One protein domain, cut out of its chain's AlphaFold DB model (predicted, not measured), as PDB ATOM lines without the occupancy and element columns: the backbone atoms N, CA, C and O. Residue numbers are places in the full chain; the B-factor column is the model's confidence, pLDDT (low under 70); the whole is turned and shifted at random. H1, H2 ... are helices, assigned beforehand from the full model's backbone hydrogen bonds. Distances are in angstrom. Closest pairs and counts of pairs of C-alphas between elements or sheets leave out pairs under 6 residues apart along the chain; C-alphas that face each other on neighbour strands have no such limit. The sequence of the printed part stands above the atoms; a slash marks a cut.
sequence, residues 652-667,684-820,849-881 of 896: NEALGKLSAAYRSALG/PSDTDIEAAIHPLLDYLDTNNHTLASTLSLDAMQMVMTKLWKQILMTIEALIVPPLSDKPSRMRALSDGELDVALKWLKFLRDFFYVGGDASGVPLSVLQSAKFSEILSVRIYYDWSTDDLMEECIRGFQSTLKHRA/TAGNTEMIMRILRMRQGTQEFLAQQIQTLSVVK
ATOM      1  N   ASN A 652      96.849 101.131 133.971       54.19
ATOM      2  CA  ASN A 652      98.096 101.555 133.345       54.19
ATOM      3  C   ASN A 652      97.873 102.183 131.959       54.19
ATOM      4  O   ASN A 652      98.633 103.063 131.572       54.19
ATOM      5  N   GLU A 653      96.819 101.806 131.228       54.22
ATOM      6  CA  GLU A 653      96.399 102.481 129.989       54.22
ATOM      7  C   GLU A 653      95.746 103.839 130.287       54.22
ATOM      8  O   GLU A 653      96.037 104.826 129.614       54.22
ATOM      9  N   ALA A 654      94.888 103.917 131.308       49.16
ATOM     10  CA  ALA A 654      94.253 105.158 131.749       49.16
ATOM     11  C   ALA A 654      95.277 106.137 132.343       49.16
ATOM     12  O   ALA A 654      95.269 107.314 131.995       49.16
ATOM     13  N   LEU A 655      96.214 105.634 133.150       51.56
ATOM     14  CA  LEU A 655      97.400 106.357 133.600       51.56
ATOM     15  C   LEU A 655      98.280 106.729 132.413       51.56
ATOM     16  O   LEU A 655      98.710 107.861 132.332       51.56
ATOM     17  N   GLY A 656      98.479 105.846 131.435       58.28
ATOM     18  CA  GLY A 656      99.209 106.161 130.208       58.28
ATOM     19  C   GLY A 656      98.577 107.309 129.416       58.28
ATOM     20  O   GLY A 656      99.308 108.153 128.898       58.28
ATOM     21  N   LYS A 657      97.239 107.381 129.373       57.09
ATOM     22  CA  LYS A 657      96.464 108.496 128.804       57.09
ATOM     23  C   LYS A 657      96.558 109.756 129.662       57.09
ATOM     24  O   LYS A 657      96.695 110.832 129.099       57.09
ATOM     25  N   LEU A 658      96.561 109.635 130.989       53.25
ATOM     26  CA  LEU A 658      96.763 110.746 131.924       53.25
ATOM     27  C   LEU A 658      98.183 111.317 131.812       53.25
ATOM     28  O   LEU A 658      98.352 112.515 131.646       53.25
ATOM     29  N   SER A 659      99.201 110.461 131.775       56.41
ATOM     30  CA  SER A 659     100.587 110.824 131.498       56.41
ATOM     31  C   SER A 659     100.757 111.365 130.077       56.41
ATOM     32  O   SER A 659     101.674 112.142 129.842       56.41
ATOM     33  N   ALA A 660      99.945 110.935 129.103       61.12
ATOM     34  CA  ALA A 660      99.942 111.490 127.746       61.12
ATOM     35  C   ALA A 660      99.276 112.870 127.701       61.12
ATOM     36  O   ALA A 660      99.799 113.751 127.037       61.12
ATOM     37  N   ALA A 661      98.193 113.081 128.450       54.69
ATOM     38  CA  ALA A 661      97.564 114.381 128.650       54.69
ATOM     39  C   ALA A 661      98.502 115.344 129.391       54.69
ATOM     40  O   ALA A 661      98.686 116.466 128.948       54.69
ATOM     41  N   TYR A 662      99.188 114.877 130.438       55.94
ATOM     42  CA  TYR A 662     100.248 115.615 131.130       55.94
ATOM     43  C   TYR A 662     101.401 115.971 130.181       55.94
ATOM     44  O   TYR A 662     101.844 117.111 130.137       55.94
ATOM     45  N   ARG A 663     101.852 115.018 129.350       62.47
ATOM     46  CA  ARG A 663     102.866 115.263 128.307       62.47
ATOM     47  C   ARG A 663     102.384 116.217 127.211       62.47
ATOM     48  O   ARG A 663     103.187 116.982 126.699       62.47
ATOM     49  N   SER A 664     101.101 116.174 126.866       57.72
ATOM     50  CA  SER A 664     100.472 117.089 125.910       57.72
ATOM     51  C   SER A 664     100.352 118.502 126.487       57.72
ATOM     52  O   SER A 664     100.611 119.460 125.771       57.72
ATOM     53  N   ALA A 665     100.021 118.625 127.775       49.41
ATOM     54  CA  ALA A 665      99.941 119.886 128.511       49.41
ATOM     55  C   ALA A 665     101.320 120.523 128.757       49.41
ATOM     56  O   ALA A 665     101.424 121.733 128.899       49.41
ATOM     57  N   LEU A 666     102.392 119.723 128.778       50.16
ATOM     58  CA  LEU A 666     103.772 120.220 128.825       50.16
ATOM     59  C   LEU A 666     104.253 120.808 127.483       50.16
ATOM     60  O   LEU A 666     105.254 121.522 127.472       50.16
ATOM     61  N   GLY A 667     103.564 120.506 126.372       50.06
ATOM     62  CA  GLY A 667     104.003 120.819 125.013       50.06
ATOM     63  C   GLY A 667     105.309 120.105 124.625       50.06
ATOM     64  O   GLY A 667     106.158 119.793 125.456       50.06
ATOM     65  N   PRO A 684     102.682 122.336 134.147       64.81
ATOM     66  CA  PRO A 684     101.637 122.824 133.245       64.81
ATOM     67  C   PRO A 684     100.754 123.881 133.921       64.81
ATOM     68  O   PRO A 684     100.477 123.794 135.123       64.81
ATOM     69  N   SER A 685     100.319 124.882 133.153       73.69
ATOM     70  CA  SER A 685      99.412 125.917 133.656       73.69
ATOM     71  C   SER A 685      98.004 125.352 133.871       73.69
ATOM     72  O   SER A 685      97.631 124.347 133.263       73.69
ATOM     73  N   ASP A 686      97.192 125.992 134.717       74.94
ATOM     74  CA  ASP A 686      95.816 125.536 134.964       74.94
ATOM     75  C   ASP A 686      94.986 125.482 133.665       74.94
ATOM     76  O   ASP A 686      94.183 124.564 133.503       74.94
ATOM     77  N   THR A 687      95.261 126.372 132.702       73.69
ATOM     78  CA  THR A 687      94.629 126.373 131.374       73.69
ATOM     79  C   THR A 687      95.008 125.155 130.531       73.69
ATOM     80  O   THR A 687      94.152 124.592 129.852       73.69
ATOM     81  N   ASP A 688      96.257 124.686 130.608       68.25
ATOM     82  CA  ASP A 688      96.699 123.490 129.872       68.25
ATOM     83  C   ASP A 688      96.101 122.211 130.479       68.25
ATOM     84  O   ASP A 688      95.755 121.260 129.772       68.25
ATOM     85  N   ILE A 689      95.948 122.192 131.808       68.81
ATOM     86  CA  ILE A 689      95.324 121.087 132.545       68.81
ATOM     87  C   ILE A 689      93.825 121.013 132.225       68.81
ATOM     88  O   ILE A 689      93.292 119.917 132.038       68.81
ATOM     89  N   GLU A 690      93.143 122.155 132.142       70.12
ATOM     90  CA  GLU A 690      91.729 122.240 131.766       70.12
ATOM     91  C   GLU A 690      91.493 121.831 130.302       70.12
ATOM     92  O   GLU A 690      90.589 121.040 130.020       70.12
ATOM     93  N   ALA A 691      92.363 122.254 129.376       65.69
ATOM     94  CA  ALA A 691      92.277 121.878 127.963       65.69
ATOM     95  C   ALA A 691      92.265 120.349 127.752       65.69
ATOM     96  O   ALA A 691      91.572 119.838 126.872       65.69
ATOM     97  N   ALA A 692      92.969 119.594 128.602       61.88
ATOM     98  CA  ALA A 692      93.014 118.136 128.529       61.88
ATOM     99  C   ALA A 692      91.689 117.435 128.899       61.88
ATOM    100  O   ALA A 692      91.451 116.313 128.446       61.88
ATOM    101  N   ILE A 693      90.826 118.070 129.704       68.81
ATOM    102  CA  ILE A 693      89.496 117.544 130.062       68.81
ATOM    103  C   ILE A 693      88.364 118.176 129.233       68.81
ATOM    104  O   ILE A 693      87.234 117.691 129.272       68.81
ATOM    105  N   HIS A 694      88.667 119.189 128.416       66.25
ATOM    106  CA  HIS A 694      87.703 119.908 127.578       66.25
ATOM    107  C   HIS A 694      86.793 119.006 126.721       66.25
ATOM    108  O   HIS A 694      85.590 119.242 126.721       66.25
ATOM    109  N   PRO A 695      87.258 117.907 126.084       64.88
ATOM    110  CA  PRO A 695      86.361 117.023 125.329       64.88
ATOM    111  C   PRO A 695      85.252 116.381 126.177       64.88
ATOM    112  O   PRO A 695      84.170 116.088 125.668       64.88
ATOM    113  N   LEU A 696      85.513 116.140 127.469       65.56
ATOM    114  CA  LEU A 696      84.497 115.677 128.413       65.56
ATOM    115  C   LEU A 696      83.553 116.823 128.794       65.56
ATOM    116  O   LEU A 696      82.350 116.592 128.865       65.56
ATOM    117  N   LEU A 697      84.084 118.027 129.022       67.06
ATOM    118  CA  LEU A 697      83.279 119.214 129.324       67.06
ATOM    119  C   LEU A 697      82.340 119.560 128.159       67.06
ATOM    120  O   LEU A 697      81.152 119.728 128.398       67.06
ATOM    121  N   ASP A 698      82.812 119.528 126.911       65.94
ATOM    122  CA  ASP A 698      81.999 119.749 125.703       65.94
ATOM    123  C   ASP A 698      80.877 118.715 125.558       65.94
ATOM    124  O   ASP A 698      79.736 119.037 125.211       65.94
ATOM    125  N   TYR A 699      81.195 117.443 125.821       64.25
ATOM    126  CA  TYR A 699      80.209 116.366 125.798       64.25
ATOM    127  C   TYR A 699      79.148 116.557 126.887       64.25
ATOM    128  O   TYR A 699      77.953 116.369 126.634       64.25
ATOM    129  N   LEU A 700      79.582 116.921 128.097       68.38
ATOM    130  CA  LEU A 700      78.680 117.219 129.196       68.38
ATOM    131  C   LEU A 700      77.817 118.430 128.861       68.38
ATOM    132  O   LEU A 700      76.617 118.321 129.032       68.38
ATOM    133  N   ASP A 701      78.374 119.514 128.328       71.88
ATOM    134  CA  ASP A 701      77.651 120.751 128.012       71.88
ATOM    135  C   ASP A 701      76.588 120.538 126.919       71.88
ATOM    136  O   ASP A 701      75.424 120.912 127.073       71.88
ATOM    137  N   THR A 702      76.942 119.785 125.871       68.12
ATOM    138  CA  THR A 702      76.009 119.397 124.799       68.12
ATOM    139  C   THR A 702      74.808 118.613 125.339       68.12
ATOM    140  O   THR A 702      73.672 118.840 124.922       68.12
ATOM    141  N   ASN A 703      75.036 117.690 126.278       68.69
ATOM    142  CA  ASN A 703      73.952 116.935 126.910       68.69
ATOM    143  C   ASN A 703      73.231 117.749 127.992       68.69
ATOM    144  O   ASN A 703      72.020 117.613 128.146       68.69
ATOM    145  N   ASN A 704      73.949 118.608 128.712       71.44
ATOM    146  CA  ASN A 704      73.434 119.450 129.783       71.44
ATOM    147  C   ASN A 704      72.395 120.432 129.250       71.44
ATOM    148  O   ASN A 704      71.373 120.621 129.897       71.44
ATOM    149  N   HIS A 705      72.589 120.974 128.044       72.38
ATOM    150  CA  HIS A 705      71.569 121.803 127.405       72.38
ATOM    151  C   HIS A 705      70.249 121.038 127.236       72.38
ATOM    152  O   HIS A 705      69.199 121.546 127.628       72.38
ATOM    153  N   THR A 706      70.277 119.828 126.670       71.75
ATOM    154  CA  THR A 706      69.060 119.023 126.467       71.75
ATOM    155  C   THR A 706      68.435 118.616 127.797       71.75
ATOM    156  O   THR A 706      67.218 118.688 127.953       71.75
ATOM    157  N   LEU A 707      69.257 118.214 128.770       74.31
ATOM    158  CA  LEU A 707      68.806 117.821 130.103       74.31
ATOM    159  C   LEU A 707      68.153 119.003 130.834       74.31
ATOM    160  O   LEU A 707      67.034 118.868 131.312       74.31
ATOM    161  N   ALA A 708      68.789 120.174 130.863       76.19
ATOM    162  CA  ALA A 708      68.277 121.362 131.545       76.19
ATOM    163  C   ALA A 708      67.001 121.926 130.898       76.19
ATOM    164  O   ALA A 708      66.152 122.479 131.595       76.19
ATOM    165  N   SER A 709      66.845 121.782 129.577       78.94
ATOM    166  CA  SER A 709      65.664 122.274 128.859       78.94
ATOM    167  C   SER A 709      64.468 121.321 128.885       78.94
ATOM    168  O   SER A 709      63.440 121.661 128.311       78.94
ATOM    169  N   THR A 710      64.607 120.111 129.441       79.25
ATOM    170  CA  THR A 710      63.546 119.087 129.389       79.25
ATOM    171  C   THR A 710      63.301 118.375 130.716       79.25
ATOM    172  O   THR A 710      62.162 118.002 130.996       79.25
ATOM    173  N   LEU A 711      64.323 118.183 131.553       81.19
ATOM    174  CA  LEU A 711      64.167 117.577 132.871       81.19
ATOM    175  C   LEU A 711      63.586 118.566 133.875       81.19
ATOM    176  O   LEU A 711      63.929 119.749 133.887       81.19
ATOM    177  N   SER A 712      62.758 118.050 134.781       82.38
ATOM    178  CA  SER A 712      62.358 118.791 135.972       82.38
ATOM    179  C   SER A 712      63.579 119.089 136.847       82.38
ATOM    180  O   SER A 712      64.585 118.377 136.793       82.38
ATOM    181  N   LEU A 713      63.495 120.115 137.700       81.62
ATOM    182  CA  LEU A 713      64.589 120.477 138.609       81.62
ATOM    183  C   LEU A 713      65.022 119.283 139.482       81.62
ATOM    184  O   LEU A 713      66.215 119.007 139.615       81.62
ATOM    185  N   ASP A 714      64.054 118.531 140.007       77.44
ATOM    186  CA  ASP A 714      64.304 117.355 140.844       77.44
ATOM    187  C   ASP A 714      64.954 116.209 140.055       77.44
ATOM    188  O   ASP A 714      65.916 115.587 140.523       77.44
ATOM    189  N   ALA A 715      64.468 115.938 138.836       77.31
ATOM    190  CA  ALA A 715      65.033 114.908 137.968       77.31
ATOM    191  C   ALA A 715      66.461 115.277 137.539       77.31
ATOM    192  O   ALA A 715      67.367 114.443 137.610       77.31
ATOM    193  N   MET A 716      66.684 116.544 137.188       79.75
ATOM    194  CA  MET A 716      67.993 117.093 136.856       79.75
ATOM    195  C   MET A 716      68.962 116.943 138.030       79.75
ATOM    196  O   MET A 716      70.039 116.359 137.890       79.75
ATOM    197  N   GLN A 717      68.559 117.359 139.232       76.56
ATOM    198  CA  GLN A 717      69.379 117.206 140.428       76.56
ATOM    199  C   GLN A 717      69.692 115.730 140.719       76.56
ATOM    200  O   GLN A 717      70.821 115.403 141.106       76.56
ATOM    201  N   MET A 718      68.735 114.816 140.515       74.06
ATOM    202  CA  MET A 718      68.954 113.378 140.689       74.06
ATOM    203  C   MET A 718      70.000 112.839 139.707       74.06
ATOM    204  O   MET A 718      70.946 112.168 140.143       74.06
ATOM    205  N   VAL A 719      69.850 113.137 138.413       74.44
ATOM    206  CA  VAL A 719      70.769 112.713 137.346       74.44
ATOM    207  C   VAL A 719      72.168 113.255 137.620       74.44
ATOM    208  O   VAL A 719      73.122 112.479 137.721       74.44
ATOM    209  N   MET A 720      72.285 114.559 137.868       74.88
ATOM    210  CA  MET A 720      73.563 115.227 138.111       74.88
ATOM    211  C   MET A 720      74.242 114.723 139.395       74.88
ATOM    212  O   MET A 720      75.442 114.456 139.411       74.88
ATOM    213  N   THR A 721      73.481 114.454 140.463       72.50
ATOM    214  CA  THR A 721      74.020 113.861 141.701       72.50
ATOM    215  C   THR A 721      74.550 112.438 141.486       72.50
ATOM    216  O   THR A 721      75.528 112.025 142.119       72.50
ATOM    217  N   LYS A 722      73.888 111.635 140.645       72.56
ATOM    218  CA  LYS A 722      74.336 110.272 140.314       72.56
ATOM    219  C   LYS A 722      75.582 110.303 139.438       72.56
ATOM    220  O   LYS A 722      76.514 109.548 139.718       72.56
ATOM    221  N   LEU A 723      75.617 111.204 138.461       71.94
ATOM    222  CA  LEU A 723      76.774 111.435 137.605       71.94
ATOM    223  C   LEU A 723      77.986 111.893 138.425       71.94
ATOM    224  O   LEU A 723      79.052 111.292 138.319       71.94
ATOM    225  N   TRP A 724      77.804 112.847 139.340       78.81
ATOM    226  CA  TRP A 724      78.857 113.305 140.249       78.81
ATOM    227  C   TRP A 724      79.447 112.169 141.091       78.81
ATOM    228  O   TRP A 724      80.663 112.023 141.194       78.81
ATOM    229  N   LYS A 725      78.603 111.294 141.653       74.19
ATOM    230  CA  LYS A 725      79.084 110.111 142.392       74.19
ATOM    231  C   LYS A 725      79.917 109.187 141.513       74.19
ATOM    232  O   LYS A 725      80.915 108.653 141.989       74.19
ATOM    233  N   GLN A 726      79.514 109.003 140.259       71.44
ATOM    234  CA  GLN A 726      80.272 108.193 139.315       71.44
ATOM    235  C   GLN A 726      81.621 108.845 138.982       71.44
ATOM    236  O   GLN A 726      82.628 108.146 138.963       71.44
ATOM    237  N   ILE A 727      81.663 110.168 138.806       72.88
ATOM    238  CA  ILE A 727      82.901 110.938 138.608       72.88
ATOM    239  C   ILE A 727      83.850 110.768 139.798       72.88
ATOM    240  O   ILE A 727      85.011 110.419 139.594       72.88
ATOM    241  N   LEU A 728      83.358 110.933 141.033       75.06
ATOM    242  CA  LEU A 728      84.158 110.730 142.247       75.06
ATOM    243  C   LEU A 728      84.768 109.328 142.290       75.06
ATOM    244  O   LEU A 728      85.953 109.187 142.575       75.06
ATOM    245  N   MET A 729      83.977 108.297 141.976       72.31
ATOM    246  CA  MET A 729      84.458 106.913 141.944       72.31
ATOM    247  C   MET A 729      85.502 106.687 140.846       72.31
ATOM    248  O   MET A 729      86.472 105.968 141.074       72.31
ATOM    249  N   THR A 730      85.318 107.285 139.667       68.25
ATOM    250  CA  THR A 730      86.265 107.165 138.552       68.25
ATOM    251  C   THR A 730      87.587 107.857 138.874       68.25
ATOM    252  O   THR A 730      88.635 107.245 138.700       68.25
ATOM    253  N   ILE A 731      87.555 109.091 139.389       75.19
ATOM    254  CA  ILE A 731      88.763 109.849 139.753       75.19
ATOM    255  C   ILE A 731      89.493 109.186 140.918       75.19
ATOM    256  O   ILE A 731      90.705 109.010 140.859       75.19
ATOM    257  N   GLU A 732      88.774 108.747 141.951       79.31
ATOM    258  CA  GLU A 732      89.373 107.992 143.053       79.31
ATOM    259  C   GLU A 732      90.108 106.747 142.545       79.31
ATOM    260  O   GLU A 732      91.241 106.501 142.949       79.31
ATOM    261  N   ALA A 733      89.491 105.997 141.627       70.75
ATOM    262  CA  ALA A 733      90.083 104.793 141.057       70.75
ATOM    263  C   ALA A 733      91.313 105.073 140.166       70.75
ATOM    264  O   ALA A 733      92.089 104.156 139.911       70.75
ATOM    265  N   LEU A 734      91.511 106.317 139.709       73.38
ATOM    266  CA  LEU A 734      92.741 106.756 139.036       73.38
ATOM    267  C   LEU A 734      93.859 107.120 140.022       73.38
ATOM    268  O   LEU A 734      95.028 107.042 139.653       73.38
ATOM    269  N   ILE A 735      93.519 107.512 141.254       80.06
ATOM    270  CA  ILE A 735      94.478 107.997 142.259       80.06
ATOM    271  C   ILE A 735      94.943 106.874 143.190       80.06
ATOM    272  O   ILE A 735      96.133 106.769 143.501       80.06
ATOM    273  N   VAL A 736      94.006 106.038 143.644       81.81
ATOM    274  CA  VAL A 736      94.259 104.951 144.591       81.81
ATOM    275  C   VAL A 736      93.567 103.652 144.169       81.81
ATOM    276  O   VAL A 736      92.451 103.662 143.645       81.81
ATOM    277  N   PRO A 737      94.176 102.492 144.457       78.81
ATOM    278  CA  PRO A 737      93.549 101.208 144.196       78.81
ATOM    279  C   PRO A 737      92.399 100.928 145.182       78.81
ATOM    280  O   PRO A 737      92.338 101.505 146.273       78.81
ATOM    281  N   PRO A 738      91.493  99.983 144.862       76.88
ATOM    282  CA  PRO A 738      90.487  99.535 145.818       76.88
ATOM    283  C   PRO A 738      91.147  98.888 147.046       76.88
ATOM    284  O   PRO A 738      92.214  98.273 146.930       76.88
ATOM    285  N   LEU A 739      90.485  98.984 148.203       77.00
ATOM    286  CA  LEU A 739      90.964  98.392 149.454       77.00
ATOM    287  C   LEU A 739      91.117  96.866 149.326       77.00
ATOM    288  O   LEU A 739      90.198  96.169 148.879       77.00
ATOM    289  N   SER A 740      92.286  96.369 149.720       75.88
ATOM    290  CA  SER A 740      92.648  94.954 149.815       75.88
ATOM    291  C   SER A 740      93.926  94.833 150.649       75.88
ATOM    292  O   SER A 740      94.711  95.775 150.727       75.88
ATOM    293  N   ASP A 741      94.098  93.677 151.270       68.06
ATOM    294  CA  ASP A 741      95.285  93.197 151.981       68.06
ATOM    295  C   ASP A 741      96.438  92.792 151.043       68.06
ATOM    296  O   ASP A 741      97.594  92.746 151.460       68.06
ATOM    297  N   LYS A 742      96.152  92.555 149.758       70.31
ATOM    298  CA  LYS A 742      97.156  92.227 148.737       70.31
ATOM    299  C   LYS A 742      97.822  93.466 148.148       70.31
ATOM    300  O   LYS A 742      97.147  94.478 147.974       70.31
ATOM    301  N   PRO A 743      99.095  93.402 147.715       67.50
ATOM    302  CA  PRO A 743      99.753  94.517 147.029       67.50
ATOM    303  C   PRO A 743      99.014  94.900 145.735       67.50
ATOM    304  O   PRO A 743      98.363  94.071 145.090       67.50
ATOM    305  N   SER A 744      99.086  96.170 145.349       76.56
ATOM    306  CA  SER A 744      98.521  96.662 144.092       76.56
ATOM    307  C   SER A 744      99.572  96.636 142.984       76.56
ATOM    308  O   SER A 744     100.724  96.987 143.215       76.56
ATOM    309  N   ARG A 745      99.168  96.277 141.758       70.94
ATOM    310  CA  ARG A 745      99.993  96.464 140.543       70.94
ATOM    311  C   ARG A 745      99.906  97.899 139.991       70.94
ATOM    312  O   ARG A 745     100.557  98.211 139.001       70.94
ATOM    313  N   MET A 746      99.069  98.745 140.597       75.88
ATOM    314  CA  MET A 746      98.919 100.156 140.242       75.88
ATOM    315  C   MET A 746     100.148 100.939 140.701       75.88
ATOM    316  O   MET A 746     100.511 100.888 141.876       75.88
ATOM    317  N   ARG A 747     100.775 101.661 139.772       78.81
ATOM    318  CA  ARG A 747     101.895 102.557 140.060       78.81
ATOM    319  C   ARG A 747     101.389 103.806 140.793       78.81
ATOM    320  O   ARG A 747     100.371 104.367 140.397       78.81
ATOM    321  N   ALA A 748     102.132 104.265 141.801       80.00
ATOM    322  CA  ALA A 748     101.897 105.571 142.411       80.00
ATOM    323  C   ALA A 748     102.109 106.702 141.386       80.00
ATOM    324  O   ALA A 748     103.084 106.696 140.624       80.00
ATOM    325  N   LEU A 749     101.183 107.659 141.370       80.00
ATOM    326  CA  LEU A 749     101.248 108.859 140.543       80.00
ATOM    327  C   LEU A 749     102.473 109.698 140.914       80.00
ATOM    328  O   LEU A 749     102.887 109.734 142.071       80.00
ATOM    329  N   SER A 750     103.057 110.385 139.935       80.25
ATOM    330  CA  SER A 750     104.002 111.464 140.235       80.25
ATOM    331  C   SER A 750     103.282 112.691 140.799       80.25
ATOM    332  O   SER A 750     102.075 112.854 140.615       80.25
ATOM    333  N   ASP A 751     104.039 113.577 141.449       78.62
ATOM    334  CA  ASP A 751     103.534 114.812 142.063       78.62
ATOM    335  C   ASP A 751     102.670 115.652 141.097       78.62
ATOM    336  O   ASP A 751     101.551 116.046 141.423       78.62
ATOM    337  N   GLY A 752     103.145 115.830 139.857       73.38
ATOM    338  CA  GLY A 752     102.410 116.544 138.809       73.38
ATOM    339  C   GLY A 752     101.169 115.801 138.304       73.38
ATOM    340  O   GLY A 752     100.147 116.427 138.037       73.38
ATOM    341  N   GLU A 753     101.209 114.469 138.205       73.44
ATOM    342  CA  GLU A 753     100.053 113.670 137.769       73.44
ATOM    343  C   GLU A 753      98.938 113.642 138.828       73.44
ATOM    344  O   GLU A 753      97.753 113.678 138.482       73.44
ATOM    345  N   LEU A 754      99.304 113.611 140.114       82.38
ATOM    346  CA  LEU A 754      98.358 113.724 141.222       82.38
ATOM    347  C   LEU A 754      97.693 115.107 141.241       82.38
ATOM    348  O   LEU A 754      96.472 115.190 141.380       82.38
ATOM    349  N   ASP A 755      98.473 116.180 141.076       81.00
ATOM    350  CA  ASP A 755      97.937 117.543 141.041       81.00
ATOM    351  C   ASP A 755      96.964 117.737 139.867       81.00
ATOM    352  O   ASP A 755      95.870 118.267 140.058       81.00
ATOM    353  N   VAL A 756      97.281 117.198 138.681       77.00
ATOM    354  CA  VAL A 756      96.367 117.180 137.523       77.00
ATOM    355  C   VAL A 756      95.044 116.481 137.848       77.00
ATOM    356  O   VAL A 756      93.979 117.049 137.607       77.00
ATOM    357  N   ALA A 757      95.078 115.281 138.436       76.81
ATOM    358  CA  ALA A 757      93.859 114.534 138.766       76.81
ATOM    359  C   ALA A 757      92.975 115.265 139.798       76.81
ATOM    360  O   ALA A 757      91.745 115.279 139.678       76.81
ATOM    361  N   LEU A 758      93.587 115.910 140.797       84.31
ATOM    362  CA  LEU A 758      92.874 116.699 141.807       84.31
ATOM    363  C   LEU A 758      92.355 118.034 141.249       84.31
ATOM    364  O   LEU A 758      91.278 118.482 141.654       84.31
ATOM    365  N   LYS A 759      93.073 118.666 140.312       82.88
ATOM    366  CA  LYS A 759      92.609 119.860 139.590       82.88
ATOM    367  C   LYS A 759      91.436 119.541 138.668       82.88
ATOM    368  O   LYS A 759      90.435 120.244 138.742       82.88
ATOM    369  N   TRP A 760      91.463 118.433 137.925       80.88
ATOM    370  CA  TRP A 760      90.299 117.959 137.160       80.88
ATOM    371  C   TRP A 760      89.069 117.736 138.036       80.88
ATOM    372  O   TRP A 760      87.962 118.107 137.652       80.88
ATOM    373  N   LEU A 761      89.246 117.185 139.239       83.81
ATOM    374  CA  LEU A 761      88.145 117.041 140.189       83.81
ATOM    375  C   LEU A 761      87.557 118.401 140.612       83.81
ATOM    376  O   LEU A 761      86.339 118.517 140.763       83.81
ATOM    377  N   LYS A 762      88.400 119.426 140.799       87.12
ATOM    378  CA  LYS A 762      87.961 120.800 141.100       87.12
ATOM    379  C   LYS A 762      87.268 121.453 139.900       87.12
ATOM    380  O   LYS A 762      86.190 121.998 140.092       87.12
ATOM    381  N   PHE A 763      87.810 121.321 138.688       82.38
ATOM    382  CA  PHE A 763      87.178 121.835 137.468       82.38
ATOM    383  C   PHE A 763      85.810 121.198 137.228       82.38
ATOM    384  O   PHE A 763      84.843 121.903 136.966       82.38
ATOM    385  N   LEU A 764      85.682 119.881 137.418       82.19
ATOM    386  CA  LEU A 764      84.386 119.209 137.332       82.19
ATOM    387  C   LEU A 764      83.433 119.686 138.434       82.19
ATOM    388  O   LEU A 764      82.276 119.958 138.141       82.19
ATOM    389  N   ARG A 765      83.889 119.846 139.687       87.62
ATOM    390  CA  ARG A 765      83.055 120.447 140.747       87.62
ATOM    391  C   ARG A 765      82.522 121.809 140.301       87.62
ATOM    392  O   ARG A 765      81.332 122.057 140.460       87.62
ATOM    393  N   ASP A 766      83.396 122.664 139.783       86.25
ATOM    394  CA  ASP A 766      83.034 124.018 139.374       86.25
ATOM    395  C   ASP A 766      82.060 123.985 138.197       86.25
ATOM    396  O   ASP A 766      81.028 124.642 138.279       86.25
ATOM    397  N   PHE A 767      82.286 123.119 137.206       82.56
ATOM    398  CA  PHE A 767      81.364 122.860 136.097       82.56
ATOM    399  C   PHE A 767      79.956 122.465 136.574       82.56
ATOM    400  O   PHE A 767      78.973 123.067 136.156       82.56
ATOM    401  N   PHE A 768      79.834 121.501 137.497       78.62
ATOM    402  CA  PHE A 768      78.530 121.086 138.043       78.62
ATOM    403  C   PHE A 768      77.892 122.133 138.971       78.62
ATOM    404  O   PHE A 768      76.697 122.032 139.263       78.62
ATOM    405  N   TYR A 769      78.673 123.100 139.459       82.94
ATOM    406  CA  TYR A 769      78.198 124.212 140.279       82.94
ATOM    407  C   TYR A 769      77.802 125.448 139.454       82.94
ATOM    408  O   TYR A 769      77.091 126.309 139.974       82.94
ATOM    409  N   VAL A 770      78.228 125.560 138.187       71.06
ATOM    410  CA  VAL A 770      77.821 126.662 137.300       71.06
ATOM    411  C   VAL A 770      76.288 126.756 137.292       71.06
ATOM    412  O   VAL A 770      75.602 125.782 136.996       71.06
ATOM    413  N   GLY A 771      75.753 127.922 137.679       61.09
ATOM    414  CA  GLY A 771      74.313 128.140 137.895       61.09
ATOM    415  C   GLY A 771      73.860 128.189 139.368       61.09
ATOM    416  O   GLY A 771      72.695 128.491 139.649       61.09
ATOM    417  N   GLY A 772      74.764 127.941 140.323       64.88
ATOM    418  CA  GLY A 772      74.501 128.021 141.764       64.88
ATOM    419  C   GLY A 772      73.457 127.012 142.252       64.88
ATOM    420  O   GLY A 772      73.095 126.076 141.543       64.88
ATOM    421  N   ASP A 773      72.920 127.218 143.457       62.28
ATOM    422  CA  ASP A 773      71.909 126.318 144.042       62.28
ATOM    423  C   ASP A 773      70.575 126.293 143.260       62.28
ATOM    424  O   ASP A 773      69.757 125.402 143.475       62.28
ATOM    425  N   ALA A 774      70.348 127.262 142.363       55.97
ATOM    426  CA  ALA A 774      69.108 127.410 141.599       55.97
ATOM    427  C   ALA A 774      69.095 126.642 140.266       55.97
ATOM    428  O   ALA A 774      68.021 126.295 139.782       55.97
ATOM    429  N   SER A 775      70.259 126.395 139.655       58.28
ATOM    430  CA  SER A 775      70.344 125.743 138.334       58.28
ATOM    431  C   SER A 775      71.483 124.725 138.184       58.28
ATOM    432  O   SER A 775      71.502 123.984 137.203       58.28
ATOM    433  N   GLY A 776      72.376 124.622 139.173       69.06
ATOM    434  CA  GLY A 776      73.424 123.604 139.268       69.06
ATOM    435  C   GLY A 776      73.195 122.618 140.420       69.06
ATOM    436  O   GLY A 776      72.157 122.602 141.084       69.06
ATOM    437  N   VAL A 777      74.183 121.759 140.683       75.19
ATOM    438  CA  VAL A 777      74.152 120.855 141.843       75.19
ATOM    439  C   VAL A 777      74.597 121.623 143.094       75.19
ATOM    440  O   VAL A 777      75.687 122.196 143.084       75.19
ATOM    441  N   PRO A 778      73.841 121.578 144.211       83.19
ATOM    442  CA  PRO A 778      74.214 122.307 145.419       83.19
ATOM    443  C   PRO A 778      75.596 121.924 145.952       83.19
ATOM    444  O   PRO A 778      75.962 120.740 145.984       83.19
ATOM    445  N   LEU A 779      76.336 122.902 146.486       83.94
ATOM    446  CA  LEU A 779      77.673 122.671 147.057       83.94
ATOM    447  C   LEU A 779      77.664 121.629 148.177       83.94
ATOM    448  O   LEU A 779      78.609 120.857 148.299       83.94
ATOM    449  N   SER A 780      76.578 121.543 148.948       80.81
ATOM    450  CA  SER A 780      76.405 120.527 149.998       80.81
ATOM    451  C   SER A 780      76.404 119.085 149.463       80.81
ATOM    452  O   SER A 780      76.738 118.148 150.193       80.81
ATOM    453  N   VAL A 781      76.039 118.889 148.192       80.94
ATOM    454  CA  VAL A 781      76.075 117.597 147.496       80.94
ATOM    455  C   VAL A 781      77.427 117.388 146.815       80.94
ATOM    456  O   VAL A 781      77.976 116.285 146.890       80.94
ATOM    457  N   LEU A 782      77.975 118.431 146.180       84.38
ATOM    458  CA  LEU A 782      79.258 118.361 145.479       84.38
ATOM    459  C   LEU A 782      80.429 118.153 146.448       84.38
ATOM    460  O   LEU A 782      81.193 117.196 146.300       84.38
ATOM    461  N   GLN A 783      80.499 118.957 147.512       86.56
ATOM    462  CA  GLN A 783      81.463 118.851 148.614       86.56
ATOM    463  C   GLN A 783      81.068 117.757 149.617       86.56
ATOM    464  O   GLN A 783      81.057 117.939 150.835       86.56
ATOM    465  N   SER A 784      80.706 116.588 149.095       84.75
ATOM    466  CA  SER A 784      80.402 115.420 149.913       84.75
ATOM    467  C   SER A 784      81.619 114.978 150.736       84.75
ATOM    468  O   SER A 784      82.765 115.233 150.368       84.75
ATOM    469  N   ALA A 785      81.389 114.193 151.793       81.50
ATOM    470  CA  ALA A 785      82.476 113.580 152.562       81.50
ATOM    471  C   ALA A 785      83.479 112.824 151.672       81.50
ATOM    472  O   ALA A 785      84.672 112.832 151.954       81.50
ATOM    473  N   LYS A 786      83.004 112.221 150.571       81.69
ATOM    474  CA  LYS A 786      83.859 111.499 149.628       81.69
ATOM    475  C   LYS A 786      84.741 112.427 148.794       81.69
ATOM    476  O   LYS A 786      85.890 112.097 148.537       81.69
ATOM    477  N   PHE A 787      84.223 113.588 148.402       85.19
ATOM    478  CA  PHE A 787      85.005 114.621 147.722       85.19
ATOM    479  C   PHE A 787      86.146 115.121 148.619       85.19
ATOM    480  O   PHE A 787      87.298 115.143 148.195       85.19
ATOM    481  N   SER A 788      85.846 115.430 149.884       85.25
ATOM    482  CA  SER A 788      86.859 115.861 150.855       85.25
ATOM    483  C   SER A 788      87.891 114.769 151.157       85.25
ATOM    484  O   SER A 788      89.070 115.074 151.303       85.25
ATOM    485  N   GLU A 789      87.468 113.502 151.209       84.38
ATOM    486  CA  GLU A 789      88.352 112.338 151.378       84.38
ATOM    487  C   GLU A 789      89.314 112.157 150.191       84.38
ATOM    488  O   GLU A 789      90.473 111.816 150.389       84.38
ATOM    489  N   ILE A 790      88.868 112.412 148.955       85.31
ATOM    490  CA  ILE A 790      89.748 112.352 147.776       85.31
ATOM    491  C   ILE A 790      90.742 113.522 147.782       85.31
ATOM    492  O   ILE A 790      91.912 113.329 147.474       85.31
ATOM    493  N   LEU A 791      90.316 114.726 148.177       86.88
ATOM    494  CA  LEU A 791      91.226 115.872 148.291       86.88
ATOM    495  C   LEU A 791      92.266 115.694 149.407       86.88
ATOM    496  O   LEU A 791      93.410 116.119 149.242       86.88
ATOM    497  N   SER A 792      91.900 115.058 150.526       85.69
ATOM    498  CA  SER A 792      92.826 114.813 151.639       85.69
ATOM    499  C   SER A 792      93.938 113.822 151.285       85.69
ATOM    500  O   SER A 792      94.972 113.828 151.952       85.69
ATOM    501  N   VAL A 793      93.795 113.049 150.197       86.81
ATOM    502  CA  VAL A 793      94.855 112.180 149.656       86.81
ATOM    503  C   VAL A 793      96.162 112.940 149.475       86.81
ATOM    504  O   VAL A 793      97.215 112.394 149.788       86.81
ATOM    505  N   ARG A 794      96.102 114.208 149.043       88.56
ATOM    506  CA  ARG A 794      97.288 115.047 148.828       88.56
ATOM    507  C   ARG A 794      98.168 115.173 150.070       88.56
ATOM    508  O   ARG A 794      99.378 115.270 149.937       88.56
ATOM    509  N   ILE A 795      97.566 115.160 151.261       85.88
ATOM    510  CA  ILE A 795      98.300 115.260 152.527       85.88
ATOM    511  C   ILE A 795      99.170 114.020 152.714       85.88
ATOM    512  O   ILE A 795     100.331 114.146 153.071       85.88
ATOM    513  N   TYR A 796      98.609 112.839 152.457       84.75
ATOM    514  CA  TYR A 796      99.206 111.549 152.805       84.75
ATOM    515  C   TYR A 796     100.023 110.917 151.669       84.75
ATOM    516  O   TYR A 796     100.807 110.004 151.915       84.75
ATOM    517  N   TYR A 797      99.844 111.352 150.418       86.25
ATOM    518  CA  TYR A 797     100.430 110.674 149.254       86.25
ATOM    519  C   TYR A 797     101.966 110.613 149.304       86.25
ATOM    520  O   TYR A 797     102.546 109.566 148.999       86.25
ATOM    521  N   ASP A 798     102.590 111.694 149.781       83.31
ATOM    522  CA  ASP A 798     104.046 111.893 149.811       83.31
ATOM    523  C   ASP A 798     104.701 111.508 151.153       83.31
ATOM    524  O   ASP A 798     105.920 111.578 151.290       83.31
ATOM    525  N   TRP A 799     103.916 111.092 152.157       87.81
ATOM    526  CA  TRP A 799     104.436 110.699 153.479       87.81
ATOM    527  C   TRP A 799     105.342 109.476 153.393       87.81
ATOM    528  O   TRP A 799     105.253 108.717 152.431       87.81
ATOM    529  N   SER A 800     106.194 109.213 154.388       86.81
ATOM    530  CA  SER A 800     106.949 107.954 154.416       86.81
ATOM    531  C   SER A 800     106.027 106.764 154.721       86.81
ATOM    532  O   SER A 800     104.879 106.925 155.139       86.81
ATOM    533  N   THR A 801     106.479 105.541 154.425       86.12
ATOM    534  CA  THR A 801     105.660 104.342 154.680       86.12
ATOM    535  C   THR A 801     105.396 104.170 156.175       86.12
ATOM    536  O   THR A 801     104.285 103.800 156.548       86.12
ATOM    537  N   ASP A 802     106.375 104.519 157.009       84.56
ATOM    538  CA  ASP A 802     106.293 104.414 158.464       84.56
ATOM    539  C   ASP A 802     105.302 105.435 159.043       84.56
ATOM    540  O   ASP A 802     104.409 105.053 159.802       84.56
ATOM    541  N   ASP A 803     105.356 106.694 158.587       88.00
ATOM    542  CA  ASP A 803     104.415 107.745 159.013       88.00
ATOM    543  C   ASP A 803     102.962 107.378 158.668       88.00
ATOM    544  O   ASP A 803     102.032 107.600 159.447       88.00
ATOM    545  N   LEU A 804     102.746 106.773 157.492       87.75
ATOM    546  CA  LEU A 804     101.427 106.295 157.076       87.75
ATOM    547  C   LEU A 804     100.930 105.133 157.941       87.75
ATOM    548  O   LEU A 804      99.739 105.063 158.256       87.75
ATOM    549  N   MET A 805     101.813 104.210 158.322       85.69
ATOM    550  CA  MET A 805     101.458 103.095 159.199       85.69
ATOM    551  C   MET A 805     101.091 103.590 160.603       85.69
ATOM    552  O   MET A 805     100.075 103.153 161.149       85.69
ATOM    553  N   GLU A 806     101.842 104.545 161.154       86.50
ATOM    554  CA  GLU A 806     101.551 105.160 162.454       86.50
ATOM    555  C   GLU A 806     100.205 105.901 162.447       86.50
ATOM    556  O   GLU A 806      99.353 105.679 163.315       86.50
ATOM    557  N   GLU A 807      99.959 106.717 161.422       85.25
ATOM    558  CA  GLU A 807      98.704 107.455 161.275       85.25
ATOM    559  C   GLU A 807      97.500 106.523 161.095       85.25
ATOM    560  O   GLU A 807      96.422 106.753 161.656       85.25
ATOM    561  N   CYS A 808      97.687 105.425 160.358       84.38
ATOM    562  CA  CYS A 808      96.684 104.380 160.202       84.38
ATOM    563  C   CYS A 808      96.318 103.753 161.561       84.38
ATOM    564  O   CYS A 808      95.135 103.677 161.907       84.38
ATOM    565  N   ILE A 809      97.316 103.382 162.375       84.44
ATOM    566  CA  ILE A 809      97.110 102.840 163.730       84.44
ATOM    567  C   ILE A 809      96.379 103.856 164.619       84.44
ATOM    568  O   ILE A 809      95.417 103.504 165.312       84.44
ATOM    569  N   ARG A 810      96.785 105.131 164.576       83.75
ATOM    570  CA  ARG A 810      96.159 106.219 165.342       83.75
ATOM    571  C   ARG A 810      94.681 106.393 164.983       83.75
ATOM    572  O   ARG A 810      93.826 106.495 165.872       83.75
ATOM    573  N   GLY A 811      94.361 106.360 163.689       78.88
ATOM    574  CA  GLY A 811      92.987 106.409 163.182       78.88
ATOM    575  C   GLY A 811      92.132 105.219 163.637       78.88
ATOM    576  O   GLY A 811      90.977 105.392 164.053       78.88
ATOM    577  N   PHE A 812      92.710 104.015 163.659       75.56
ATOM    578  CA  PHE A 812      92.045 102.816 164.172       75.56
ATOM    579  C   PHE A 812      91.716 102.899 165.660       75.56
ATOM    580  O   PHE A 812      90.578 102.630 166.059       75.56
ATOM    581  N   GLN A 813      92.670 103.331 166.485       77.81
ATOM    582  CA  GLN A 813      92.465 103.493 167.925       77.81
ATOM    583  C   GLN A 813      91.368 104.520 168.241       77.81
ATOM    584  O   GLN A 813      90.547 104.295 169.133       77.81
ATOM    585  N   SER A 814      91.307 105.622 167.488       72.06
ATOM    586  CA  SER A 814      90.238 106.623 167.610       72.06
ATOM    587  C   SER A 814      88.858 106.039 167.268       72.06
ATOM    588  O   SER A 814      87.888 106.217 168.012       72.06
ATOM    589  N   THR A 815      88.774 105.252 166.190       68.69
ATOM    590  CA  THR A 815      87.526 104.607 165.748       68.69
ATOM    591  C   THR A 815      87.000 103.598 166.778       68.69
ATOM    592  O   THR A 815      85.795 103.548 167.045       68.69
ATOM    593  N   LEU A 816      87.895 102.825 167.399       67.88
ATOM    594  CA  LEU A 816      87.562 101.883 168.472       67.88
ATOM    595  C   LEU A 816      87.043 102.603 169.727       67.88
ATOM    596  O   LEU A 816      85.986 102.238 170.248       67.88
ATOM    597  N   LYS A 817      87.723 103.675 170.162       67.06
ATOM    598  CA  LYS A 817      87.305 104.509 171.306       67.06
ATOM    599  C   LYS A 817      85.916 105.122 171.097       67.06
ATOM    600  O   LYS A 817      85.076 105.065 171.991       67.06
ATOM    601  N   HIS A 818      85.627 105.636 169.899       62.44
ATOM    602  CA  HIS A 818      84.315 106.211 169.578       62.44
ATOM    603  C   HIS A 818      83.169 105.190 169.559       62.44
ATOM    604  O   HIS A 818      82.021 105.550 169.833       62.44
ATOM    605  N   ARG A 819      83.440 103.925 169.214       57.47
ATOM    606  CA  ARG A 819      82.407 102.882 169.132       57.47
ATOM    607  C   ARG A 819      82.074 102.269 170.492       57.47
ATOM    608  O   ARG A 819      80.912 101.932 170.707       57.47
ATOM    609  N   ALA A 820      83.039 102.195 171.408       56.88
ATOM    610  CA  ALA A 820      82.826 101.734 172.782       56.88
ATOM    611  C   ALA A 820      81.836 102.616 173.576       56.88
ATOM    612  O   ALA A 820      81.183 102.137 174.496       56.88
ATOM    613  N   THR A 849      85.459 110.123 160.347       50.34
ATOM    614  CA  THR A 849      86.890 109.909 160.669       50.34
ATOM    615  C   THR A 849      87.449 108.600 160.087       50.34
ATOM    616  O   THR A 849      88.639 108.500 159.812       50.34
ATOM    617  N   ALA A 850      86.588 107.605 159.835       55.53
ATOM    618  CA  ALA A 850      86.980 106.299 159.297       55.53
ATOM    619  C   ALA A 850      87.431 106.333 157.821       55.53
ATOM    620  O   ALA A 850      88.151 105.434 157.389       55.53
ATOM    621  N   GLY A 851      87.024 107.352 157.048       59.38
ATOM    622  CA  GLY A 851      87.363 107.462 155.622       59.38
ATOM    623  C   GLY A 851      88.856 107.694 155.372       59.38
ATOM    624  O   GLY A 851      89.440 107.070 154.491       59.38
ATOM    625  N   ASN A 852      89.507 108.508 156.208       71.94
ATOM    626  CA  ASN A 852      90.929 108.834 156.047       71.94
ATOM    627  C   ASN A 852      91.834 107.619 156.315       71.94
ATOM    628  O   ASN A 852      92.808 107.406 155.601       71.94
ATOM    629  N   THR A 853      91.485 106.773 157.290       80.00
ATOM    630  CA  THR A 853      92.226 105.534 157.588       80.00
ATOM    631  C   THR A 853      92.119 104.526 156.444       80.00
ATOM    632  O   THR A 853      93.108 103.895 156.077       80.00
ATOM    633  N   GLU A 854      90.937 104.401 155.830       81.44
ATOM    634  CA  GLU A 854      90.767 103.563 154.640       81.44
ATOM    635  C   GLU A 854      91.599 104.076 153.458       81.44
ATOM    636  O   GLU A 854      92.226 103.281 152.757       81.44
ATOM    637  N   MET A 855      91.654 105.396 153.273       83.25
ATOM    638  CA  MET A 855      92.455 106.030 152.229       83.25
ATOM    639  C   MET A 855      93.959 105.778 152.413       83.25
ATOM    640  O   MET A 855      94.634 105.374 151.467       83.25
ATOM    641  N   ILE A 856      94.475 105.915 153.638       86.62
ATOM    642  CA  ILE A 856      95.878 105.619 153.976       86.62
ATOM    643  C   ILE A 856      96.226 104.159 153.660       86.62
ATOM    644  O   ILE A 856      97.244 103.888 153.022       86.62
ATOM    645  N   MET A 857      95.357 103.207 154.019       84.19
ATOM    646  CA  MET A 857      95.563 101.791 153.687       84.19
ATOM    647  C   MET A 857      95.609 101.539 152.174       84.19
ATOM    648  O   MET A 857      96.391 100.714 151.703       84.19
ATOM    649  N   ARG A 858      94.807 102.263 151.386       85.12
ATOM    650  CA  ARG A 858      94.841 102.167 149.919       85.12
ATOM    651  C   ARG A 858      96.128 102.742 149.325       85.12
ATOM    652  O   ARG A 858      96.633 102.173 148.360       85.12
ATOM    653  N   ILE A 859      96.690 103.803 149.913       86.25
ATOM    654  CA  ILE A 859      98.001 104.355 149.524       86.25
ATOM    655  C   ILE A 859      99.123 103.363 149.861       86.25
ATOM    656  O   ILE A 859      99.950 103.055 149.001       86.25
ATOM    657  N   LEU A 860      99.115 102.796 151.073       86.75
ATOM    658  CA  LEU A 860     100.081 101.781 151.515       86.75
ATOM    659  C   LEU A 860     100.112 100.559 150.587       86.75
ATOM    660  O   LEU A 860     101.169  99.959 150.400       86.75
ATOM    661  N   ARG A 861      98.988 100.230 149.938       86.94
ATOM    662  CA  ARG A 861      98.869  99.126 148.973       86.94
ATOM    663  C   ARG A 861      99.733  99.304 147.714       86.94
ATOM    664  O   ARG A 861     100.041  98.318 147.045       86.94
ATOM    665  N   MET A 862     100.098 100.538 147.365       85.44
ATOM    666  CA  MET A 862     100.988 100.843 146.232       85.44
ATOM    667  C   MET A 862     102.475 100.782 146.614       85.44
ATOM    668  O   MET A 862     103.338 100.922 145.748       85.44
ATOM    669  N   ARG A 863     102.788 100.588 147.902       85.25
ATOM    670  CA  ARG A 863     104.153 100.568 148.438       85.25
ATOM    671  C   ARG A 863     104.610  99.140 148.711       85.25
ATOM    672  O   ARG A 863     103.808  98.247 148.970       85.25
ATOM    673  N   GLN A 864     105.917  98.916 148.632       79.19
ATOM    674  CA  GLN A 864     106.508  97.611 148.928       79.19
ATOM    675  C   GLN A 864     106.612  97.410 150.452       79.19
ATOM    676  O   GLN A 864     106.798  98.376 151.185       79.19
ATOM    677  N   GLY A 865     106.482  96.167 150.932       79.50
ATOM    678  CA  GLY A 865     106.687  95.812 152.349       79.50
ATOM    679  C   GLY A 865     105.506  96.048 153.306       79.50
ATOM    680  O   GLY A 865     105.629  95.770 154.488       79.50
ATOM    681  N   THR A 866     104.345  96.507 152.830       83.19
ATOM    682  CA  THR A 866     103.187  96.883 153.677       83.19
ATOM    683  C   THR A 866     102.133  95.778 153.851       83.19
ATOM    684  O   THR A 866     101.121  95.982 154.521       83.19
ATOM    685  N   GLN A 867     102.339  94.605 153.245       79.19
ATOM    686  CA  GLN A 867     101.322  93.552 153.105       79.19
ATOM    687  C   GLN A 867     100.880  92.957 154.449       79.19
ATOM    688  O   GLN A 867      99.683  92.864 154.714       79.19
ATOM    689  N   GLU A 868     101.832  92.601 155.318       79.69
ATOM    690  CA  GLU A 868     101.535  92.028 156.640       79.69
ATOM    691  C   GLU A 868     100.769  93.019 157.526       79.69
ATOM    692  O   GLU A 868      99.785  92.655 158.173       79.69
ATOM    693  N   PHE A 869     101.159  94.296 157.481       84.62
ATOM    694  CA  PHE A 869     100.461  95.367 158.187       84.62
ATOM    695  C   PHE A 869      99.018  95.530 157.694       84.62
ATOM    696  O   PHE A 869      98.087  95.572 158.501       84.62
ATOM    697  N   LEU A 870      98.806  95.588 156.375       82.81
ATOM    698  CA  LEU A 870      97.471  95.733 155.790       82.81
ATOM    699  C   LEU A 870      96.566  94.545 156.134       82.81
ATOM    700  O   LEU A 870      95.412  94.758 156.510       82.81
ATOM    701  N   ALA A 871      97.088  93.317 156.073       80.19
ATOM    702  CA  ALA A 871      96.358  92.117 156.472       80.19
ATOM    703  C   ALA A 871      95.915  92.188 157.945       80.19
ATOM    704  O   ALA A 871      94.739  91.972 158.251       80.19
ATOM    705  N   GLN A 872      96.814  92.589 158.852       82.31
ATOM    706  CA  GLN A 872      96.511  92.735 160.279       82.31
ATOM    707  C   GLN A 872      95.444  93.811 160.548       82.31
ATOM    708  O   GLN A 872      94.518  93.599 161.339       82.31
ATOM    709  N   GLN A 873      95.527  94.967 159.881       80.06
ATOM    710  CA  GLN A 873      94.548  96.047 160.055       80.06
ATOM    711  C   GLN A 873      93.178  95.701 159.450       80.06
ATOM    712  O   GLN A 873      92.140  95.975 160.060       80.06
ATOM    713  N   ILE A 874      93.138  95.036 158.290       78.12
ATOM    714  CA  ILE A 874      91.887  94.584 157.657       78.12
ATOM    715  C   ILE A 874      91.214  93.482 158.488       78.12
ATOM    716  O   ILE A 874      89.988  93.487 158.638       78.12
ATOM    717  N   GLN A 875      91.993  92.586 159.097       74.75
ATOM    718  CA  GLN A 875      91.479  91.600 160.048       74.75
ATOM    719  C   GLN A 875      90.914  92.271 161.309       74.75
ATOM    720  O   GLN A 875      89.832  91.920 161.777       74.75
ATOM    721  N   THR A 876      91.585  93.301 161.823       71.06
ATOM    722  CA  THR A 876      91.077  94.091 162.954       71.06
ATOM    723  C   THR A 876      89.755  94.786 162.588       71.06
ATOM    724  O   THR A 876      88.791  94.743 163.354       71.06
ATOM    725  N   LEU A 877      89.639  95.339 161.375       66.88
ATOM    726  CA  LEU A 877      88.386  95.888 160.838       66.88
ATOM    727  C   LEU A 877      87.255  94.865 160.746       66.88
ATOM    728  O   LEU A 877      86.099  95.207 161.018       66.88
ATOM    729  N   SER A 878      87.550  93.647 160.292       61.56
ATOM    730  CA  SER A 878      86.539  92.612 160.085       61.56
ATOM    731  C   SER A 878      86.013  92.079 161.416       61.56
ATOM    732  O   SER A 878      84.795  92.002 161.583       61.56
ATOM    733  N   VAL A 879      86.889  91.851 162.399       62.56
ATOM    734  CA  VAL A 879      86.521  91.494 163.781       62.56
ATOM    735  C   VAL A 879      85.624  92.573 164.395       62.56
ATOM    736  O   VAL A 879      84.538  92.281 164.896       62.56
ATOM    737  N   VAL A 880      85.992  93.844 164.228       54.84
ATOM    738  CA  VAL A 880      85.199  94.989 164.699       54.84
ATOM    739  C   VAL A 880      83.846  95.091 163.979       54.84
ATOM    740  O   VAL A 880      82.849  95.502 164.575       54.84
ATOM    741  N   LYS A 881      83.740  94.734 162.693       47.59
ATOM    742  CA  LYS A 881      82.453  94.696 161.966       47.59
ATOM    743  C   LYS A 881      81.578  93.499 162.366       47.59
ATOM    744  O   LYS A 881      80.355  93.637 162.341       47.59
TER     745      LYS A 881
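AT A GLANCE: This is residues 652 to 667, 684 to 820 and 849 to 881 of the 896 residues of the protein "CND05260" of Kwoniella heveanensis (UniProt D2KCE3). A flat slab of helices in two groups, with H8 between them. In the first, the helical hairpin of H4 and H5 is the core, H3 runs loosely beside it, and H1 and H2 cross H5; in the second, H9 and H10 pack side by side and H11 lies loosely beside them, their three centres making a triangle. The printed part has 186 residues with eleven named helices, H1 to H11 in order along the chain, and no named strand; its class is all helix. It is compact, with a radius of gyration of the C-alphas of 18.7 A, and its C-alphas span 53 by 45 by 22 A.

HOW THE PARTS SIT: H1, residues 652 to 665, touches H2, residues 686 to 691, with its residues 662 to 665 alone, at a steep tilt of 63 degrees, opposite ways; the closest C-alphas, those of Ala 665 and Asp 688, are 5.0 A apart. H5, residues 751 to 769, is the hub, touching four helices. H1 touches it about perpendicular, at 84 degrees, with the closest C-alphas, Ser 659 and Glu 753, 6.9 A apart; residues 658 to 662 of H1 and 753 to 756 of H5 alone take part. H2 touches residues 756 to 763 of H5 alone, closest at the C-alphas of Ile 689 and Val 756, 6.4 A. H3, residues 694 to 708, touches no helix but is near H5 and near H4, residues 713 to 735; the closest C-alphas of H3 and H4, Ala 708 and Met 716, are 6.8 A apart. H4 and H5 form a hairpin at a shallow tilt of 2 degrees, opposite ways, closest at the C-alphas of Ile 731 and Ala 757, 7.0 A. H6, residues 772 to 775, touches no helix. H7, residues 779 to 782, touches residues 765 to 769 of H5 alone, closest at the C-alphas of Arg 765 and Leu 782, 6.4 A. H4, H5 and H8, residues 785 to 796, make an up and down bundle, each running against the one before it. H4 and H8 only just touch, with 3 pairs of C-alphas within 8 A, the closest being Glu 732 and Ile 790 at 6.4 A. H8 touches H10, residues 850 to 860, at a steep tilt of 43 degrees, closest at the C-alphas of Glu 789 and Asn 852, 6.4 A. H9, residues 801 to 820, touches H10 at a shallow tilt of 24 degrees, opposite ways, closest at the C-alphas of Cys 808 and Thr 853, 5.3 A. H11, residues 867 to 881, is close to H10 but not clearly touching, closest at the C-alphas of Met 857 and Leu 870, 6.7 A. Each O i to N i+4 pair is within hydrogen-bond range in H1, H2, H4, H5, H9, H10 and H11; H3 has 10 of 11 and H8 4 of 8, while H6 and H7 are too short for such a pair.

IN THESE COORDINATES: H1 begins at C-alpha 652 at (98.096, 101.555, 133.345) and is 19.0 A long from first to last C-alpha. H3 is 19.9 A long, H4 32.6 A, H5 27.1 A, H8 16.9 A, H9 29.3 A and H10 15.9 A; H2 has six residues, H6 and H7 four each. H4 begins at C-alpha 713 at (64.589, 120.477, 138.609). H11, 20.9 A long, ends at C-alpha 881 at (82.453, 94.696, 161.966).

THE WHOLE: The two C-alphas farthest apart, Gly 667 and Ala 820, are 55.6 A apart. Residues 668 to 683 are not printed, with 8.8 A between C-alphas 667 and 684; residues 821 to 848 are not printed, with 15.2 A between C-alphas 820 and 849. The link from H4 to H5, residues 736 to 750, is long. The mean pLDDT of the printed part is 74.4, and 54 residues are under 70, among them 652 to 667, 691 to 700 and 771 to 776.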